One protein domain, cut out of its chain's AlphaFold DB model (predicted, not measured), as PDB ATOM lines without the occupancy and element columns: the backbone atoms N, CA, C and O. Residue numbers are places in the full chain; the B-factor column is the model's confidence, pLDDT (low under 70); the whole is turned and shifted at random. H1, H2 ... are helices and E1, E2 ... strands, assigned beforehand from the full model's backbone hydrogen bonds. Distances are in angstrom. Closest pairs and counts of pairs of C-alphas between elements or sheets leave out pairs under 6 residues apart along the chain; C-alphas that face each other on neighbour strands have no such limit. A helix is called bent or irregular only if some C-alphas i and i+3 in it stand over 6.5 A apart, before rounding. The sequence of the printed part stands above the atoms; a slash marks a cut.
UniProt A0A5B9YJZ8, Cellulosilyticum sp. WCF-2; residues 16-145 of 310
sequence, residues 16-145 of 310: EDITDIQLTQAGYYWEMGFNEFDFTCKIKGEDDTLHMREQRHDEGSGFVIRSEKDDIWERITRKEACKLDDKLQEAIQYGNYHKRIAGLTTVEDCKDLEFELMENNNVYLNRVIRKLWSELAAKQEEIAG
ATOM      1  N   GLU A  16     -30.812 -15.941 -41.581       95.06
ATOM      2  CA  GLU A  16     -29.367 -16.137 -41.413       95.06
ATOM      3  C   GLU A  16     -28.544 -14.875 -41.686       95.06
ATOM      4  O   GLU A  16     -27.479 -14.734 -41.092       95.06
ATOM      5  N   ASP A  17     -29.060 -13.930 -42.478       95.19
ATOM      6  CA  ASP A  17     -28.408 -12.634 -42.707       95.19
ATOM      7  C   ASP A  17     -28.397 -11.763 -41.441       95.19
ATOM      8  O   ASP A  17     -27.680 -10.764 -41.386       95.19
ATOM      9  N   ILE A  18     -29.208 -12.124 -40.440       96.38
ATOM     10  CA  ILE A  18     -29.356 -11.401 -39.182       96.38
ATOM     11  C   ILE A  18     -28.581 -12.144 -38.096       96.38
ATOM     12  O   ILE A  18     -28.867 -13.299 -37.745       96.38
ATOM     13  N   THR A  19     -27.570 -11.456 -37.581       96.75
ATOM     14  CA  THR A  19     -26.550 -11.980 -36.667       96.75
ATOM     15  C   THR A  19     -26.332 -11.019 -35.503       96.75
ATOM     16  O   THR A  19     -26.932  -9.945 -35.470       96.75
ATOM     17  N   ASP A  20     -25.516 -11.419 -34.524       96.25
ATOM     18  CA  ASP A  20     -25.165 -10.609 -33.346       96.25
ATOM     19  C   ASP A  20     -26.383 -10.019 -32.606       96.25
ATOM     20  O   ASP A  20     -26.341  -8.903 -32.100       96.25
ATOM     21  N   ILE A  21     -27.485 -10.773 -32.556       97.50
ATOM     22  CA  ILE A  21     -28.744 -10.327 -31.949       97.50
ATOM     23  C   ILE A  21     -28.577 -10.232 -30.430       97.50
ATOM     24  O   ILE A  21     -28.287 -11.229 -29.764       97.50
ATOM     25  N   GLN A  22     -28.828  -9.050 -29.874       96.06
ATOM     26  CA  GLN A  22     -28.833  -8.804 -28.435       96.06
ATOM     27  C   GLN A  22     -30.059  -7.987 -28.040       96.06
ATOM     28  O   GLN A  22     -30.302  -6.913 -28.590       96.06
ATOM     29  N   LEU A  23     -30.809  -8.491 -27.062       97.62
ATOM     30  CA  LEU A  23     -31.951  -7.795 -26.475       97.62
ATOM     31  C   LEU A  23     -31.478  -6.535 -25.737       97.62
ATOM     32  O   LEU A  23     -30.651  -6.622 -24.829       97.62
ATOM     33  N   THR A  24     -32.040  -5.382 -26.082       95.44
ATOM     34  CA  THR A  24     -31.773  -4.107 -25.400       95.44
ATOM     35  C   THR A  24     -32.947  -3.665 -24.537       95.44
ATOM     36  O   THR A  24     -32.742  -3.134 -23.443       95.44
ATOM     37  N   GLN A  25     -34.174  -3.928 -24.985       94.50
ATOM     38  CA  GLN A  25     -35.392  -3.554 -24.277       94.50
ATOM     39  C   GLN A  25     -36.441  -4.661 -24.366       94.50
ATOM     40  O   GLN A  25     -36.616  -5.279 -25.412       94.50
ATOM     41  N   ALA A  26     -37.163  -4.880 -23.267       94.81
ATOM     42  CA  ALA A  26     -38.319  -5.768 -23.207       94.81
ATOM     43  C   ALA A  26     -39.465  -5.080 -22.459       94.81
ATOM     44  O   ALA A  26     -39.295  -4.640 -21.319       94.81
ATOM     45  N   GLY A  27     -40.625  -4.996 -23.105       93.31
ATOM     46  CA  GLY A  27     -41.857  -4.425 -22.576       93.31
ATOM     47  C   GLY A  27     -42.998  -5.436 -22.653       93.31
ATOM     48  O   GLY A  27     -43.377  -5.885 -23.733       93.31
ATOM     49  N   TYR A  28     -43.567  -5.783 -21.499       91.81
ATOM     50  CA  TYR A  28     -44.681  -6.726 -21.390       91.81
ATOM     51  C   TYR A  28     -45.967  -5.980 -21.035       91.81
ATOM     52  O   TYR A  28     -46.167  -5.589 -19.886       91.81
ATOM     53  N   TYR A  29     -46.869  -5.818 -22.003       91.00
ATOM     54  CA  TYR A  29     -48.120  -5.079 -21.829       91.00
ATOM     55  C   TYR A  29     -49.297  -6.051 -21.771       91.00
ATOM     56  O   TYR A  29     -50.125  -6.127 -22.680       91.00
ATOM     57  N   TRP A  30     -49.362  -6.817 -20.677       81.56
ATOM     58  CA  TRP A  30     -50.386  -7.846 -20.460       81.56
ATOM     59  C   TRP A  30     -51.814  -7.317 -20.602       81.56
ATOM     60  O   TRP A  30     -52.605  -7.909 -21.330       81.56
ATOM     61  N   GLU A  31     -52.124  -6.185 -19.971       86.12
ATOM     62  CA  GLU A  31     -53.461  -5.574 -20.020       86.12
ATOM     63  C   GLU A  31     -53.832  -5.060 -21.417       86.12
ATOM     64  O   GLU A  31     -55.008  -4.988 -21.764       86.12
ATOM     65  N   MET A  32     -52.829  -4.720 -22.229       85.31
ATOM     66  CA  MET A  32     -53.021  -4.216 -23.589       85.31
ATOM     67  C   MET A  32     -52.897  -5.318 -24.652       85.31
ATOM     68  O   MET A  32     -53.067  -5.045 -25.840       85.31
ATOM     69  N   GLY A  33     -52.604  -6.557 -24.244       88.56
ATOM     70  CA  GLY A  33     -52.531  -7.718 -25.127       88.56
ATOM     71  C   GLY A  33     -51.336  -7.731 -26.084       88.56
ATOM     72  O   GLY A  33     -51.395  -8.418 -27.100       88.56
ATOM     73  N   PHE A  34     -50.250  -7.005 -25.804       91.88
ATOM     74  CA  PHE A  34     -49.062  -7.022 -26.664       91.88
ATOM     75  C   PHE A  34     -47.752  -6.989 -25.872       91.88
ATOM     76  O   PHE A  34     -47.731  -6.639 -24.694       91.88
ATOM     77  N   ASN A  35     -46.661  -7.379 -26.522       93.69
ATOM     78  CA  ASN A  35     -45.298  -7.224 -26.025       93.69
ATOM     79  C   ASN A  35     -44.470  -6.477 -27.075       93.69
ATOM     80  O   ASN A  35     -44.736  -6.607 -28.272       93.69
ATOM     81  N   GLU A  36     -43.479  -5.715 -26.631       96.12
ATOM     82  CA  GLU A  36     -42.530  -5.013 -27.498       96.12
ATOM     83  C   GLU A  36     -41.103  -5.315 -27.056       96.12
ATOM     84  O   GLU A  36     -40.799  -5.345 -25.862       96.12
ATOM     85  N   PHE A  37     -40.237  -5.554 -28.031       97.31
ATOM     86  CA  PHE A  37     -38.845  -5.901 -27.806       97.31
ATOM     87  C   PHE A  37     -37.964  -5.177 -28.805       97.31
ATOM     88  O   PHE A  37     -38.248  -5.188 -30.005       97.31
ATOM     89  N   ASP A  38     -36.872  -4.619 -28.302       97.44
ATOM     90  CA  ASP A  38     -35.856  -3.985 -29.125       97.44
ATOM     91  C   ASP A  38     -34.565  -4.789 -29.046       97.44
ATOM     92  O   ASP A  38     -34.181  -5.293 -27.983       97.44
ATOM     93  N   PHE A  39     -33.899  -4.900 -30.188       98.19
ATOM     94  CA  PHE A  39     -32.658  -5.640 -30.326       98.19
ATOM     95  C   PHE A  39     -31.641  -4.811 -31.086       98.19
ATOM     96  O   PHE A  39     -31.972  -4.159 -32.072       98.19
ATOM     97  N   THR A  40     -30.385  -4.924 -30.681       97.50
ATOM     98  CA  THR A  40     -29.262  -4.609 -31.568       97.50
ATOM     99  C   THR A  40     -28.900  -5.862 -32.348       97.50
ATOM    100  O   THR A  40     -29.029  -6.975 -31.835       97.50
ATOM    101  N   CYS A  41     -28.511  -5.700 -33.606       97.00
ATOM    102  CA  CYS A  41     -28.118  -6.808 -34.465       97.00
ATOM    103  C   CYS A  41     -27.214  -6.324 -35.599       97.00
ATOM    104  O   CYS A  41     -26.977  -5.126 -35.761       97.00
ATOM    105  N   LYS A  42     -26.765  -7.266 -36.426       96.31
ATOM    106  CA  LYS A  42     -26.196  -6.982 -37.739       96.31
ATOM    107  C   LYS A  42     -27.029  -7.613 -38.834       96.31
ATOM    108  O   LYS A  42     -27.253  -8.823 -38.804       96.31
ATOM    109  N   ILE A  43     -27.411  -6.818 -39.827       94.44
ATOM    110  CA  ILE A  43     -28.110  -7.259 -41.034       94.44
ATOM    111  C   ILE A  43     -27.094  -7.254 -42.175       94.44
ATOM    112  O   ILE A  43     -26.556  -6.210 -42.531       94.44
ATOM    113  N   LYS A  44     -26.772  -8.434 -42.718       92.31
ATOM    114  CA  LYS A  44     -25.699  -8.622 -43.718       92.31
ATOM    115  C   LYS A  44     -24.348  -8.028 -43.283       92.31
ATOM    116  O   LYS A  44     -23.554  -7.579 -44.103       92.31
ATOM    117  N   GLY A  45     -24.079  -8.060 -41.976       91.88
ATOM    118  CA  GLY A  45     -22.843  -7.556 -41.374       91.88
ATOM    119  C   GLY A  45     -22.846  -6.064 -41.026       91.88
ATOM    120  O   GLY A  45     -21.881  -5.607 -40.418       91.88
ATOM    121  N   GLU A  46     -23.904  -5.321 -41.352       94.44
ATOM    122  CA  GLU A  46     -24.056  -3.916 -40.965       94.44
ATOM    123  C   GLU A  46     -24.908  -3.786 -39.703       94.44
ATOM    124  O   GLU A  46     -25.964  -4.407 -39.610       94.44
ATOM    125  N   ASP A  47     -24.470  -2.968 -38.744       96.75
ATOM    126  CA  ASP A  47     -25.201  -2.756 -37.488       96.75
ATOM    127  C   ASP A  47     -26.594  -2.163 -37.750       96.75
ATOM    128  O   ASP A  47     -26.726  -1.205 -38.514       96.75
ATOM    129  N   ASP A  48     -27.626  -2.683 -37.097       96.69
ATOM    130  CA  ASP A  48     -28.999  -2.176 -37.174       96.69
ATOM    131  C   ASP A  48     -29.768  -2.500 -35.880       96.69
ATOM    132  O   ASP A  48     -29.324  -3.294 -35.042       96.69
ATOM    133  N   THR A  49     -30.945  -1.903 -35.742       96.88
ATOM    134  CA  THR A  49     -31.879  -2.147 -34.641       96.88
ATOM    135  C   THR A  49     -33.098  -2.888 -35.174       96.88
ATOM    136  O   THR A  49     -33.654  -2.500 -36.202       96.88
ATOM    137  N   LEU A  50     -33.542  -3.935 -34.473       97.25
ATOM    138  CA  LEU A  50     -34.833  -4.576 -34.727       97.25
ATOM    139  C   LEU A  50     -35.843  -4.204 -33.648       97.25
ATOM    140  O   LEU A  50     -35.550  -4.302 -32.461       97.25
ATOM    141  N   HIS A  51     -37.052  -3.877 -34.087       97.38
ATOM    142  CA  HIS A  51     -38.226  -3.657 -33.257       97.38
ATOM    143  C   HIS A  51     -39.222  -4.783 -33.519       97.38
ATOM    144  O   HIS A  51     -39.794  -4.878 -34.611       97.38
ATOM    145  N   MET A  52     -39.424  -5.644 -32.527       96.50
ATOM    146  CA  MET A  52     -40.413  -6.711 -32.580       96.50
ATOM    147  C   MET A  52     -41.621  -6.352 -31.729       96.50
ATOM    148  O   MET A  52     -41.492  -6.005 -30.558       96.50
ATOM    149  N   ARG A  53     -42.811  -6.512 -32.303       95.06
ATOM    150  CA  ARG A  53     -44.073  -6.419 -31.576       95.06
ATOM    151  C   ARG A  53     -44.842  -7.718 -31.701       95.06
ATOM    152  O   ARG A  53     -45.198  -8.112 -32.808       95.06
ATOM    153  N   GLU A  54     -45.143  -8.338 -30.569       93.50
ATOM    154  CA  GLU A  54     -46.032  -9.493 -30.488       93.50
ATOM    155  C   GLU A  54     -47.421  -9.038 -30.066       93.50
ATOM    156  O   GLU A  54     -47.570  -8.362 -29.050       93.50
ATOM    157  N   GLN A  55     -48.449  -9.438 -30.800       92.25
ATOM    158  CA  GLN A  55     -49.833  -9.136 -30.470       92.25
ATOM    159  C   GLN A  55     -50.608 -10.421 -30.206       92.25
ATOM    160  O   GLN A  55     -50.541 -11.384 -30.970       92.25
ATOM    161  N   ARG A  56     -51.340 -10.436 -29.094       86.38
ATOM    162  CA  ARG A  56     -52.176 -11.557 -28.675       86.38
ATOM    163  C   ARG A  56     -53.598 -11.324 -29.163       86.38
ATOM    164  O   ARG A  56     -54.171 -10.259 -28.951       86.38
ATOM    165  N   HIS A  57     -54.150 -12.337 -29.806       80.50
ATOM    166  CA  HIS A  57     -55.523 -12.391 -30.282       80.50
ATOM    167  C   HIS A  57     -56.200 -13.646 -29.720       80.50
ATOM    168  O   HIS A  57     -55.530 -14.599 -29.323       80.50
ATOM    169  N   ASP A  58     -57.532 -13.674 -29.734       77.69
ATOM    170  CA  ASP A  58     -58.310 -14.818 -29.234       77.69
ATOM    171  C   ASP A  58     -58.008 -16.125 -29.998       77.69
ATOM    172  O   ASP A  58     -58.141 -17.217 -29.450       77.69
ATOM    173  N   GLU A  59     -57.560 -16.016 -31.255       75.81
ATOM    174  CA  GLU A  59     -57.239 -17.143 -32.143       75.81
ATOM    175  C   GLU A  59     -55.732 -17.469 -32.223       75.81
ATOM    176  O   GLU A  59     -55.329 -18.351 -32.983       75.81
ATOM    177  N   GLY A  60     -54.884 -16.778 -31.451       76.06
ATOM    178  CA  GLY A  60     -53.436 -17.009 -31.419       76.06
ATOM    179  C   GLY A  60     -52.611 -15.731 -31.275       76.06
ATOM    180  O   GLY A  60     -53.131 -14.654 -31.002       76.06
ATOM    181  N   SER A  61     -51.297 -15.838 -31.462       79.31
ATOM    182  CA  SER A  61     -50.382 -14.694 -31.457       79.31
ATOM    183  C   SER A  61     -49.882 -14.372 -32.867       79.31
ATOM    184  O   SER A  61     -49.653 -15.260 -33.689       79.31
ATOM    185  N   GLY A  62     -49.723 -13.081 -33.149       88.75
ATOM    186  CA  GLY A  62     -49.030 -12.567 -34.326       88.75
ATOM    187  C   GLY A  62     -47.798 -11.771 -33.915       88.75
ATOM    188  O   GLY A  62     -47.727 -11.277 -32.791       88.75
ATOM    189  N   PHE A  63     -46.842 -11.614 -34.827       93.69
ATOM    190  CA  PHE A  63     -45.677 -10.760 -34.616       93.69
ATOM    191  C   PHE A  63     -45.400  -9.890 -35.843       93.69
ATOM    192  O   PHE A  63     -45.741 -10.248 -36.974       93.69
ATOM    193  N   VAL A  64     -44.771  -8.742 -35.606       94.62
ATOM    194  CA  VAL A  64     -44.237  -7.841 -36.632       94.62
ATOM    195  C   VAL A  64     -42.807  -7.493 -36.250       94.62
ATOM    196  O   VAL A  64     -42.563  -7.137 -35.101       94.62
ATOM    197  N   ILE A  65     -41.881  -7.584 -37.204       95.50
ATOM    198  CA  ILE A  65     -40.463  -7.261 -37.007       95.50
ATOM    199  C   ILE A  65     -40.092  -6.158 -37.994       95.50
ATOM    200  O   ILE A  65     -40.228  -6.340 -39.200       95.50
ATOM    201  N   ARG A  66     -39.631  -5.018 -37.487       94.81
ATOM    202  CA  ARG A  66     -39.173  -3.875 -38.288       94.81
ATOM    203  C   ARG A  66     -37.698  -3.629 -38.012       94.81
ATOM    204  O   ARG A  66     -37.288  -3.746 -36.864       94.81
ATOM    205  N   SER A  67     -36.926  -3.261 -39.026       93.69
ATOM    206  CA  SER A  67     -35.577  -2.707 -38.834       93.69
ATOM    207  C   SER A  67     -35.593  -1.183 -38.919       93.69
ATOM    208  O   SER A  67     -36.452  -0.606 -39.588       93.69
ATOM    209  N   GLU A  68     -34.658  -0.532 -38.231       91.31
ATOM    210  CA  GLU A  68     -34.602   0.929 -38.131       91.31
ATOM    211  C   GLU A  68     -34.097   1.590 -39.422       91.31
ATOM    212  O   GLU A  68     -34.673   2.588 -39.863       91.31
ATOM    213  N   LYS A  69     -33.053   1.043 -40.062       87.56
ATOM    214  CA  LYS A  69     -32.447   1.661 -41.257       87.56
ATOM    215  C   LYS A  69     -33.216   1.381 -42.550       87.56
ATOM    216  O   LYS A  69     -33.793   2.289 -43.145       87.56
ATOM    217  N   ASP A  70     -33.177   0.138 -43.030       85.94
ATOM    218  CA  ASP A  70     -33.896  -0.300 -44.235       85.94
ATOM    219  C   ASP A  70     -34.810  -1.455 -43.852       85.94
ATOM    220  O   ASP A  70     -34.345  -2.575 -43.630       85.94
ATOM    221  N   ASP A  71     -36.108  -1.167 -43.757       89.50
ATOM    222  CA  ASP A  71     -37.097  -2.100 -43.229       89.50
ATOM    223  C   ASP A  71     -37.064  -3.452 -43.963       89.50
ATOM    224  O   ASP A  71     -37.263  -3.557 -45.181       89.50
ATOM    225  N   ILE A  72     -36.763  -4.509 -43.211       91.38
ATOM    226  CA  ILE A  72     -36.674  -5.874 -43.723       91.38
ATOM    227  C   ILE A  72     -38.041  -6.543 -43.875       91.38
ATOM    228  O   ILE A  72     -38.121  -7.549 -44.578       91.38
ATOM    229  N   TRP A  73     -39.115  -6.010 -43.280       92.88
ATOM    230  CA  TRP A  73     -40.411  -6.700 -43.225       92.88
ATOM    231  C   TRP A  73     -40.999  -7.009 -44.608       92.88
ATOM    232  O   TRP A  73     -41.558  -8.080 -44.830       92.88
ATOM    233  N   GLU A  74     -40.825  -6.101 -45.568       89.31
ATOM    234  CA  GLU A  74     -41.289  -6.293 -46.952       89.31
ATOM    235  C   GLU A  74     -40.331  -7.145 -47.801       89.31
ATOM    236  O   GLU A  74     -40.671  -7.538 -48.916       89.31
ATOM    237  N   ARG A  75     -39.133  -7.443 -47.282       91.25
ATOM    238  CA  ARG A  75     -38.057  -8.177 -47.971       91.25
ATOM    239  C   ARG A  75     -37.779  -9.552 -47.377       91.25
ATOM    240  O   ARG A  75     -36.916 -10.269 -47.878       91.25
ATOM    241  N   ILE A  76     -38.487  -9.936 -46.322       93.06
ATOM    242  CA  ILE A  76     -38.375 -11.247 -45.694       93.06
ATOM    243  C   ILE A  76     -39.598 -12.091 -46.051       93.06
ATOM    244  O   ILE A  76     -40.743 -11.646 -45.992       93.06
ATOM    245  N   THR A  77     -39.378 -13.342 -46.454       93.56
ATOM    246  CA  THR A  77     -40.507 -14.255 -46.688       93.56
ATOM    247  C   THR A  77     -41.142 -14.653 -45.358       93.56
ATOM    248  O   THR A  77     -40.453 -14.740 -44.347       93.56
ATOM    249  N   ARG A  78     -42.427 -15.029 -45.357       91.06
ATOM    250  CA  ARG A  78     -43.102 -15.529 -44.144       91.06
ATOM    251  C   ARG A  78     -42.341 -16.672 -43.459       91.06
ATOM    252  O   ARG A  78     -42.268 -16.718 -42.240       91.06
ATOM    253  N   LYS A  79     -41.771 -17.593 -44.245       93.75
ATOM    254  CA  LYS A  79     -41.003 -18.732 -43.720       93.75
ATOM    255  C   LYS A  79     -39.734 -18.272 -42.998       93.75
ATOM    256  O   LYS A  79     -39.416 -18.805 -41.942       93.75
ATOM    257  N   GLU A  80     -39.025 -17.306 -43.570       96.12
ATOM    258  CA  GLU A  80     -37.817 -16.742 -42.963       96.12
ATOM    259  C   GLU A  80     -38.154 -15.837 -41.773       96.12
ATOM    260  O   GLU A  80     -37.448 -15.876 -40.775       96.12
ATOM    261  N   ALA A  81     -39.279 -15.120 -41.807       94.62
ATOM    262  CA  ALA A  81     -39.756 -14.327 -40.678       94.62
ATOM    263  C   ALA A  81     -40.029 -15.196 -39.440       94.62
ATOM    264  O   ALA A  81     -39.641 -14.817 -38.345       94.62
ATOM    265  N   CYS A  82     -40.614 -16.389 -39.608       93.88
ATOM    266  CA  CYS A  82     -40.787 -17.338 -38.501       93.88
ATOM    267  C   CYS A  82     -39.450 -17.854 -37.946       93.88
ATOM    268  O   CYS A  82     -39.310 -18.013 -36.743       93.88
ATOM    269  N   LYS A  83     -38.445 -18.095 -38.797       96.19
ATOM    270  CA  LYS A  83     -37.104 -18.476 -38.315       96.19
ATOM    271  C   LYS A  83     -36.411 -17.334 -37.573       96.19
ATOM    272  O   LYS A  83     -35.623 -17.584 -36.666       96.19
ATOM    273  N   LEU A  84     -36.642 -16.097 -38.009       96.62
ATOM    274  CA  LEU A  84     -36.129 -14.921 -37.326       96.62
ATOM    275  C   LEU A  84     -36.806 -14.759 -35.965       96.62
ATOM    276  O   LEU A  84     -36.096 -14.561 -34.990       96.62
ATOM    277  N   ASP A  85     -38.129 -14.916 -35.889       96.00
ATOM    278  CA  ASP A  85     -38.866 -14.944 -34.620       96.00
ATOM    279  C   ASP A  85     -38.261 -15.973 -33.656       96.00
ATOM    280  O   ASP A  85     -37.840 -15.586 -32.576       96.00
ATOM    281  N   ASP A  86     -38.047 -17.227 -34.076       95.75
ATOM    282  CA  ASP A  86     -37.350 -18.251 -33.273       95.75
ATOM    283  C   ASP A  86     -36.028 -17.735 -32.655       95.75
ATOM    284  O   ASP A  86     -35.778 -17.923 -31.462       95.75
ATOM    285  N   LYS A  87     -35.188 -17.050 -33.447       97.00
ATOM    286  CA  LYS A  87     -33.926 -16.454 -32.968       97.00
ATOM    287  C   LYS A  87     -34.157 -15.298 -31.991       97.00
ATOM    288  O   LYS A  87     -33.417 -15.161 -31.018       97.00
ATOM    289  N   LEU A  88     -35.147 -14.446 -32.255       97.25
ATOM    290  CA  LEU A  88     -35.491 -13.324 -31.381       97.25
ATOM    291  C   LEU A  88     -36.057 -13.825 -30.048       97.25
ATOM    292  O   LEU A  88     -35.681 -13.299 -29.004       97.25
ATOM    293  N   GLN A  89     -36.865 -14.887 -30.053       96.38
ATOM    294  CA  GLN A  89     -37.353 -15.539 -28.838       96.38
ATOM    295  C   GLN A  89     -36.204 -16.095 -27.994       96.38
ATOM    296  O   GLN A  89     -36.179 -15.885 -26.781       96.38
ATOM    297  N   GLU A  90     -35.217 -16.750 -28.614       96.38
ATOM    298  CA  GLU A  90     -33.995 -17.187 -27.922       96.38
ATOM    299  C   GLU A  90     -33.245 -16.004 -27.295       96.38
ATOM    300  O   GLU A  90     -32.863 -16.066 -26.123       96.38
ATOM    301  N   ALA A  91     -33.085 -14.906 -28.040       97.12
ATOM    302  CA  ALA A  91     -32.443 -13.690 -27.546       97.12
ATOM    303  C   ALA A  91     -33.228 -13.033 -26.397       97.12
ATOM    304  O   ALA A  91     -32.610 -12.525 -25.460       97.12
ATOM    305  N   ILE A  92     -34.566 -13.084 -26.418       96.69
ATOM    306  CA  ILE A  92     -35.423 -12.616 -25.317       96.69
ATOM    307  C   ILE A  92     -35.190 -13.455 -24.063       96.69
ATOM    308  O   ILE A  92     -34.949 -12.894 -22.993       96.69
ATOM    309  N   GLN A  93     -35.248 -14.788 -24.184       96.31
ATOM    310  CA  GLN A  93     -35.027 -15.679 -23.042       96.31
ATOM    311  C   GLN A  93     -33.637 -15.443 -22.449       96.31
ATOM    312  O   GLN A  93     -33.516 -15.159 -21.258       96.31
ATOM    313  N   TYR A  94     -32.596 -15.472 -23.285       96.88
ATOM    314  CA  TYR A  94     -31.233 -15.231 -22.829       96.88
ATOM    315  C   TYR A  94     -31.073 -13.843 -22.197       96.88
ATOM    316  O   TYR A  94     -30.584 -13.752 -21.078       96.88
ATOM    317  N   GLY A  95     -31.516 -12.773 -22.861       95.50
ATOM    318  CA  GLY A  95     -31.335 -11.399 -22.388       95.50
ATOM    319  C   GLY A  95     -32.013 -11.123 -21.044       95.50
ATOM    320  O   GLY A  95     -31.416 -10.489 -20.171       95.50
ATOM    321  N   ASN A  96     -33.224 -11.648 -20.838       94.88
ATOM    322  CA  ASN A  96     -33.941 -11.509 -19.571       94.88
ATOM    323  C   ASN A  96     -33.199 -12.187 -18.415       94.88
ATOM    324  O   ASN A  96     -32.990 -11.567 -17.371       94.88
ATOM    325  N   TYR A  97     -32.785 -13.445 -18.595       95.81
ATOM    326  CA  TYR A  97     -32.071 -14.181 -17.552       95.81
ATOM    327  C   TYR A  97     -30.657 -13.643 -17.340       95.81
ATOM    328  O   TYR A  97     -30.272 -13.434 -16.198       95.81
ATOM    329  N   HIS A  98     -29.924 -13.315 -18.403       96.06
ATOM    330  CA  HIS A  98     -28.599 -12.698 -18.326       96.06
ATOM    331  C   HIS A  98     -28.619 -11.415 -17.481       96.06
ATOM    332  O   HIS A  98     -27.827 -11.253 -16.553       96.06
ATOM    333  N   LYS A  99     -29.586 -10.522 -17.738       94.94
ATOM    334  CA  LYS A  99     -29.756  -9.288 -16.961       94.94
ATOM    335  C   LYS A  99     -30.095  -9.565 -15.495       94.94
ATOM    336  O   LYS A  99     -29.629  -8.837 -14.621       94.94
ATOM    337  N   ARG A 100     -30.901 -10.595 -15.219       95.44
ATOM    338  CA  ARG A 100     -31.222 -11.013 -13.847       95.44
ATOM    339  C   ARG A 100     -30.000 -11.573 -13.129       95.44
ATOM    340  O   ARG A 100     -29.736 -11.113 -12.028       95.44
ATOM    341  N   ILE A 101     -29.234 -12.467 -13.767       95.94
ATOM    342  CA  ILE A 101     -27.978 -13.029 -13.238       95.94
ATOM    343  C   ILE A 101     -27.014 -11.901 -12.865       95.94
ATOM    344  O   ILE A 101     -26.501 -11.864 -11.750       95.94
ATOM    345  N   ALA A 102     -26.823 -10.926 -13.758       93.62
ATOM    346  CA  ALA A 102     -25.960  -9.776 -13.493       93.62
ATOM    347  C   ALA A 102     -26.390  -8.959 -12.257       93.62
ATOM    348  O   ALA A 102     -25.540  -8.360 -11.597       93.62
ATOM    349  N   GLY A 103     -27.689  -8.939 -11.942       92.44
ATOM    350  CA  GLY A 103     -28.262  -8.235 -10.795       92.44
ATOM    351  C   GLY A 103     -28.311  -9.031  -9.486       92.44
ATOM    352  O   GLY A 103     -28.755  -8.468  -8.486       92.44
ATOM    353  N   LEU A 104     -27.895 -10.302  -9.467       91.31
ATOM    354  CA  LEU A 104     -27.874 -11.114  -8.245       91.31
ATOM    355  C   LEU A 104     -26.781 -10.630  -7.291       91.31
ATOM    356  O   LEU A 104     -25.683 -10.262  -7.720       91.31
ATOM    357  N   THR A 105     -27.085 -10.656  -5.992       84.75
ATOM    358  CA  THR A 105     -26.166 -10.170  -4.946       84.75
ATOM    359  C   THR A 105     -25.887 -11.188  -3.852       84.75
ATOM    360  O   THR A 105     -24.905 -11.037  -3.131       84.75
ATOM    361  N   THR A 106     -26.714 -12.228  -3.728       81.69
ATOM    362  CA  THR A 106     -26.540 -13.278  -2.725       81.69
ATOM    363  C   THR A 106     -26.521 -14.664  -3.363       81.69
ATOM    364  O   THR A 106     -27.049 -14.880  -4.456       81.69
ATOM    365  N   VAL A 107     -25.910 -15.625  -2.663       80.75
ATOM    366  CA  VAL A 107     -25.909 -17.038  -3.077       80.75
ATOM    367  C   VAL A 107     -27.328 -17.617  -3.053       80.75
ATOM    368  O   VAL A 107     -27.649 -18.471  -3.872       80.75
ATOM    369  N   GLU A 108     -28.194 -17.140  -2.157       80.38
ATOM    370  CA  GLU A 108     -29.584 -17.596  -2.100       80.38
ATOM    371  C   GLU A 108     -30.382 -17.139  -3.328       80.38
ATOM    372  O   GLU A 108     -31.050 -17.963  -3.946       80.38
ATOM    373  N   ASP A 109     -30.201 -15.888  -3.781       87.06
ATOM    374  CA  ASP A 109     -30.825 -15.416  -5.029       87.06
ATOM    375  C   ASP A 109     -30.390 -16.269  -6.240       87.06
ATOM    376  O   ASP A 109     -31.147 -16.442  -7.200       87.06
ATOM    377  N   CYS A 110     -29.165 -16.812  -6.210       87.25
ATOM    378  CA  CYS A 110     -28.672 -17.718  -7.249       87.25
ATOM    379  C   CYS A 110     -29.413 -19.062  -7.235       87.25
ATOM    380  O   CYS A 110     -29.786 -19.549  -8.301       87.25
ATOM    381  N   LYS A 111     -29.672 -19.633  -6.048       85.00
ATOM    382  CA  LYS A 111     -30.432 -20.888  -5.910       85.00
ATOM    383  C   LYS A 111     -31.881 -20.728  -6.354       85.00
ATOM    384  O   LYS A 111     -32.399 -21.585  -7.064       85.00
ATOM    385  N   ASP A 112     -32.523 -19.622  -5.982       90.31
ATOM    386  CA  ASP A 112     -33.888 -19.322  -6.422       90.31
ATOM    387  C   ASP A 112     -33.978 -19.274  -7.953       90.31
ATOM    388  O   ASP A 112     -34.905 -19.825  -8.557       90.31
ATOM    389  N   LEU A 113     -32.979 -18.667  -8.602       92.94
ATOM    390  CA  LEU A 113     -32.915 -18.627 -10.058       92.94
ATOM    391  C   LEU A 113     -32.632 -20.003 -10.677       92.94
ATOM    392  O   LEU A 113     -33.190 -20.316 -11.727       92.94
ATOM    393  N   GLU A 114     -31.801 -20.828 -10.040       90.12
ATOM    394  CA  GLU A 114     -31.567 -22.222 -10.433       90.12
ATOM    395  C   GLU A 114     -32.878 -23.024 -10.446       90.12
ATOM    396  O   GLU A 114     -33.198 -23.648 -11.462       90.12
ATOM    397  N   PHE A 115     -33.695 -22.934  -9.393       89.00
ATOM    398  CA  PHE A 115     -35.007 -23.591  -9.364       89.00
ATOM    399  C   PHE A 115     -35.919 -23.117 -10.498       89.00
ATOM    400  O   PHE A 115     -36.517 -23.940 -11.194       89.00
ATOM    401  N   GLU A 116     -35.985 -21.807 -10.746       92.25
ATOM    402  CA  GLU A 116     -36.795 -21.272 -11.843       92.25
ATOM    403  C   GLU A 116     -36.332 -21.797 -13.212       92.25
ATOM    404  O   GLU A 116     -37.153 -22.193 -14.043       92.25
ATOM    405  N   LEU A 117     -35.018 -21.829 -13.450       92.00
ATOM    406  CA  LEU A 117     -34.433 -22.349 -14.685       92.00
ATOM    407  C   LEU A 117     -34.705 -23.849 -14.875       92.00
ATOM    408  O   LEU A 117     -34.859 -24.292 -16.013       92.00
ATOM    409  N   MET A 118     -34.787 -24.625 -13.791       86.94
ATOM    410  CA  MET A 118     -35.128 -26.052 -13.833       86.94
ATOM    411  C   MET A 118     -36.610 -26.308 -14.133       86.94
ATOM    412  O   MET A 118     -36.934 -27.265 -14.835       86.94
ATOM    413  N   GLU A 119     -37.513 -25.483 -13.597       90.94
ATOM    414  CA  GLU A 119     -38.962 -25.657 -13.769       90.94
ATOM    415  C   GLU A 119     -39.491 -25.082 -15.094       90.94
ATOM    416  O   GLU A 119     -40.564 -25.469 -15.576       90.94
ATOM    417  N   ASN A 120     -38.748 -24.161 -15.711       89.44
ATOM    418  CA  ASN A 120     -39.184 -23.475 -16.917       89.44
ATOM    419  C   ASN A 120     -39.037 -24.350 -18.178       89.44
ATOM    420  O   ASN A 120     -37.957 -24.548 -18.729       89.44
ATOM    421  N   ASN A 121     -40.177 -24.805 -18.705       89.12
ATOM    422  CA  ASN A 121     -40.258 -25.652 -19.899       89.12
ATOM    423  C   ASN A 121     -40.290 -24.880 -21.237       89.12
ATOM    424  O   ASN A 121     -40.655 -25.451 -22.270       89.12
ATOM    425  N   ASN A 122     -39.945 -23.589 -21.261       92.94
ATOM    426  CA  ASN A 122     -39.922 -22.808 -22.497       92.94
ATOM    427  C   ASN A 122     -38.901 -23.387 -23.501       92.94
ATOM    428  O   ASN A 122     -37.720 -23.572 -23.201       92.94
ATOM    429  N   VAL A 123     -39.354 -23.667 -24.727       93.44
ATOM    430  CA  VAL A 123     -38.533 -24.302 -25.773       93.44
ATOM    431  C   VAL A 123     -37.323 -23.447 -26.158       93.44
ATOM    432  O   VAL A 123     -36.245 -23.994 -26.377       93.44
ATOM    433  N   TYR A 124     -37.473 -22.124 -26.213       94.81
ATOM    434  CA  TYR A 124     -36.388 -21.207 -26.567       94.81
ATOM    435  C   TYR A 124     -35.388 -21.049 -25.424       94.81
ATOM    436  O   TYR A 124     -34.184 -20.991 -25.669       94.81
ATOM    437  N   LEU A 125     -35.862 -21.081 -24.174       93.69
ATOM    438  CA  LEU A 125     -34.983 -21.086 -23.005       93.69
ATOM    439  C   LEU A 125     -34.078 -22.322 -23.023       93.69
ATOM    440  O   LEU A 125     -32.865 -22.201 -22.878       93.69
ATOM    441  N   ASN A 126     -34.643 -23.499 -23.302       92.88
ATOM    442  CA  ASN A 126     -33.892 -24.754 -23.391       92.88
ATOM    443  C   ASN A 126     -32.753 -24.725 -24.427       92.88
ATOM    444  O   ASN A 126     -31.761 -25.437 -24.267       92.88
ATOM    445  N   ARG A 127     -32.854 -23.895 -25.475       94.12
ATOM    446  CA  ARG A 127     -31.782 -23.727 -26.472       94.12
ATOM    447  C   ARG A 127     -30.592 -22.926 -25.922       94.12
ATOM    448  O   ARG A 127     -29.457 -23.198 -26.310       94.12
ATOM    449  N   VAL A 128     -30.821 -22.005 -24.981       95.19
ATOM    450  CA  VAL A 128     -29.791 -21.125 -24.386       95.19
ATOM    451  C   VAL A 128     -29.389 -21.510 -22.956       95.19
ATOM    452  O   VAL A 128     -28.418 -20.977 -22.417       95.19
ATOM    453  N   ILE A 129     -30.085 -22.476 -22.352       93.94
ATOM    454  CA  ILE A 129     -29.994 -22.820 -20.926       93.94
ATOM    455  C   ILE A 129     -28.570 -23.150 -20.459       93.94
ATOM    456  O   ILE A 129     -28.148 -22.722 -19.393       93.94
ATOM    457  N   ARG A 130     -27.778 -23.851 -21.282       93.62
ATOM    458  CA  ARG A 130     -26.390 -24.222 -20.942       93.62
ATOM    459  C   ARG A 130     -25.499 -23.004 -20.711       93.62
ATOM    460  O   ARG A 130     -24.627 -23.034 -19.846       93.62
ATOM    461  N   LYS A 131     -25.715 -21.945 -21.494       95.44
ATOM    462  CA  LYS A 131     -24.964 -20.697 -21.368       95.44
ATOM    463  C   LYS A 131     -25.347 -19.977 -20.076       95.44
ATOM    464  O   LYS A 131     -24.463 -19.571 -19.334       95.44
ATOM    465  N   LEU A 132     -26.645 -19.914 -19.774       95.75
ATOM    466  CA  LEU A 132     -27.162 -19.319 -18.539       95.75
ATOM    467  C   LEU A 132     -26.665 -20.055 -17.289       95.75
ATOM    468  O   LEU A 132     -26.239 -19.396 -16.352       95.75
ATOM    469  N   TRP A 133     -26.623 -21.392 -17.298       93.81
ATOM    470  CA  TRP A 133     -26.021 -22.168 -16.205       93.81
ATOM    471  C   TRP A 133     -24.559 -21.805 -15.961       93.81
ATOM    472  O   TRP A 133     -24.137 -21.678 -14.818       93.81
ATOM    473  N   SER A 134     -23.788 -21.614 -17.035       91.75
ATOM    474  CA  SER A 134     -22.371 -21.248 -16.926       91.75
ATOM    475  C   SER A 134     -22.198 -19.843 -16.338       91.75
ATOM    476  O   SER A 134     -21.329 -19.627 -15.501       91.75
ATOM    477  N   GLU A 135     -23.038 -18.890 -16.750       96.62
ATOM    478  CA  GLU A 135     -23.028 -17.521 -16.219       96.62
ATOM    479  C   GLU A 135     -23.497 -17.458 -14.762       96.62
ATOM    480  O   GLU A 135     -22.900 -16.743 -13.962       96.62
ATOM    481  N   LEU A 136     -24.528 -18.228 -14.405       93.38
ATOM    482  CA  LEU A 136     -25.028 -18.321 -13.036       93.38
ATOM    483  C   LEU A 136     -23.977 -18.932 -12.102       93.38
ATOM    484  O   LEU A 136     -23.740 -18.389 -11.029       93.38
ATOM    485  N   ALA A 137     -23.295 -19.998 -12.535       86.00
ATOM    486  CA  ALA A 137     -22.199 -20.598 -11.778       86.00
ATOM    487  C   ALA A 137     -21.047 -19.604 -11.556       86.00
ATOM    488  O   ALA A 137     -20.608 -19.418 -10.425       86.00
ATOM    489  N   ALA A 138     -20.617 -18.895 -12.606       86.44
ATOM    490  CA  ALA A 138     -19.582 -17.866 -12.487       86.44
ATOM    491  C   ALA A 138     -20.007 -16.720 -11.551       86.44
ATOM    492  O   ALA A 138     -19.201 -16.229 -10.762       86.44
ATOM    493  N   LYS A 139     -21.283 -16.313 -11.594       90.88
ATOM    494  CA  LYS A 139     -21.821 -15.292 -10.689       90.88
ATOM    495  C   LYS A 139     -21.861 -15.775  -9.240       90.88
ATOM    496  O   LYS A 139     -21.562 -15.007  -8.331       90.88
ATOM    497  N   GLN A 140     -22.205 -17.039  -9.018       83.94
ATOM    498  CA  GLN A 140     -22.187 -17.648  -7.694       83.94
ATOM    499  C   GLN A 140     -20.763 -17.712  -7.129       83.94
ATOM    500  O   GLN A 140     -20.581 -17.400  -5.957       83.94
ATOM    501  N   GLU A 141     -19.762 -18.049  -7.948       77.62
ATOM    502  CA  GLU A 141     -18.344 -17.987  -7.561       77.62
ATOM    503  C   GLU A 141     -17.895 -16.551  -7.248       77.62
ATOM    504  O   GLU A 141     -17.228 -16.329  -6.243       77.62
ATOM    505  N   GLU A 142     -18.304 -15.561  -8.049       82.88
ATOM    506  CA  GLU A 142     -18.030 -14.137  -7.797       82.88
ATOM    507  C   GLU A 142     -18.607 -13.676  -6.448       82.88
ATOM    508  O   GLU A 142     -17.915 -13.032  -5.656       82.88
ATOM    509  N   ILE A 143     -19.865 -14.025  -6.166       81.56
ATOM    510  CA  ILE A 143     -20.542 -13.671  -4.913       81.56
ATOM    511  C   ILE A 143     -19.905 -14.413  -3.733       81.56
ATOM    512  O   ILE A 143     -19.650 -13.801  -2.701       81.56
ATOM    513  N   ALA A 144     -19.621 -15.708  -3.883       68.31
ATOM    514  CA  ALA A 144     -18.994 -16.517  -2.841       68.31
ATOM    515  C   ALA A 144     -17.544 -16.092  -2.552       68.31
ATOM    516  O   ALA A 144     -17.097 -16.204  -1.415       68.31
ATOM    517  N   GLY A 145     -16.826 -15.588  -3.560       61.38
ATOM    518  CA  GLY A 145     -15.464 -15.067  -3.434       61.38
ATOM    519  C   GLY A 145     -15.381 -13.616  -2.947       61.38
ATOM    520  O   GLY A 145     -14.282 -13.123  -2.696       61.38
TER     521      GLY A 145
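Overview. This is residues 16 to 145 of the 310 residues of a protein of Cellulosilyticum sp. WCF-2 (UniProt A0A5B9YJZ8). A twisted sheet of four strands is crossed on one face by the long helix H1, and beyond the sheet's E1 edge a helical hairpin, H2 and H3, packs on H1 through H3. The sheet's other face is bare, and the hairpin has no contact with the sheet. The printed part has 130 residues with four named strands and then three named helices, E1 E2 E3 E4 H1 H2 H3; the sheet's order is E1 - E2 - E3 - E4, antiparallel throughout, and the class is mixed, helices and strands. The whole is only just compact, close to loose, with a radius of gyration of the C-alphas of 16.4 A and spans of 51 by 38 by 21 A.

Along the chain. E1, residues 18 to 29, begins at C-alpha 18 (-29.356, -11.401, -39.182), is 26.3 A long and bends by 79 degrees at residue 21. E2, residues 34 to 43, is 25.4 A long and bends by 67 degrees at residue 40. E3, residues 46 to 57, is 34.3 A long, and E4, residues 60 to 67, 24.1 A. H1, residues 78 to 102, is 35.6 A long and begins at C-alpha 78 (-43.102, -15.529, -44.144). H2, residues 107 to 119, is 18.9 A long. H3, residues 123 to 144, is 31.1 A long and ends at C-alpha 144 (-18.994, -16.517, -2.841); it has a kink of 55 degrees near residue 130 and is irregular, with C-alphas 127 and 130 7.7 A apart.

Arrangement. The strands form a meander, each the antiparallel neighbour of the one before, and each successive pair is a hairpin. Within hydrogen-bond range are N 27 and O 36 at 2.8 A between E1 and E2, N 39 and O 50 at 2.9 A between E2 and E3, and N 53 and O 64 at 2.9 A between E3 and E4. H1 is on one face of the sheet, making two layers, a sheet and a helix, at a height over the sheet of 7.4 A. It lies over E1 and only just over E2, on which 3 of its C-alphas fall, and runs across the strands, at 72 degrees to E1 on the local plane. The closest C-alphas of E1 and H1, those of Leu 23 and Gly 95, are 5.5 A apart. H1 and H3 touch at a shallow tilt of 17 degrees, the same way; their closest C-alphas, those of Glu 90 and Tyr 124, are 4.9 A apart. H2 and H3 touch as a helical hairpin at a shallow tilt of 14 degrees, opposite ways; their closest C-alphas, those of Val 107 and Gln 140, are 6.0 A apart. H1 and H2 are close but not clearly touching, with the C-alphas of Ile 101 and Cys 110 7.6 A apart. Every O i to N i+4 pair is within hydrogen-bond range in H1 and H2, and 14 of 18 are in H3.

Size, cuts and confidence. The two C-alphas farthest apart, those of Glu 74 and Gly 145, are 51.4 A apart. The printed part has no cut. No link is long; that from E4 to H1, 10 residues, is short, and the others are tight. Mean pLDDT of the printed part is 91.6; residues 144 to 145 are under 70.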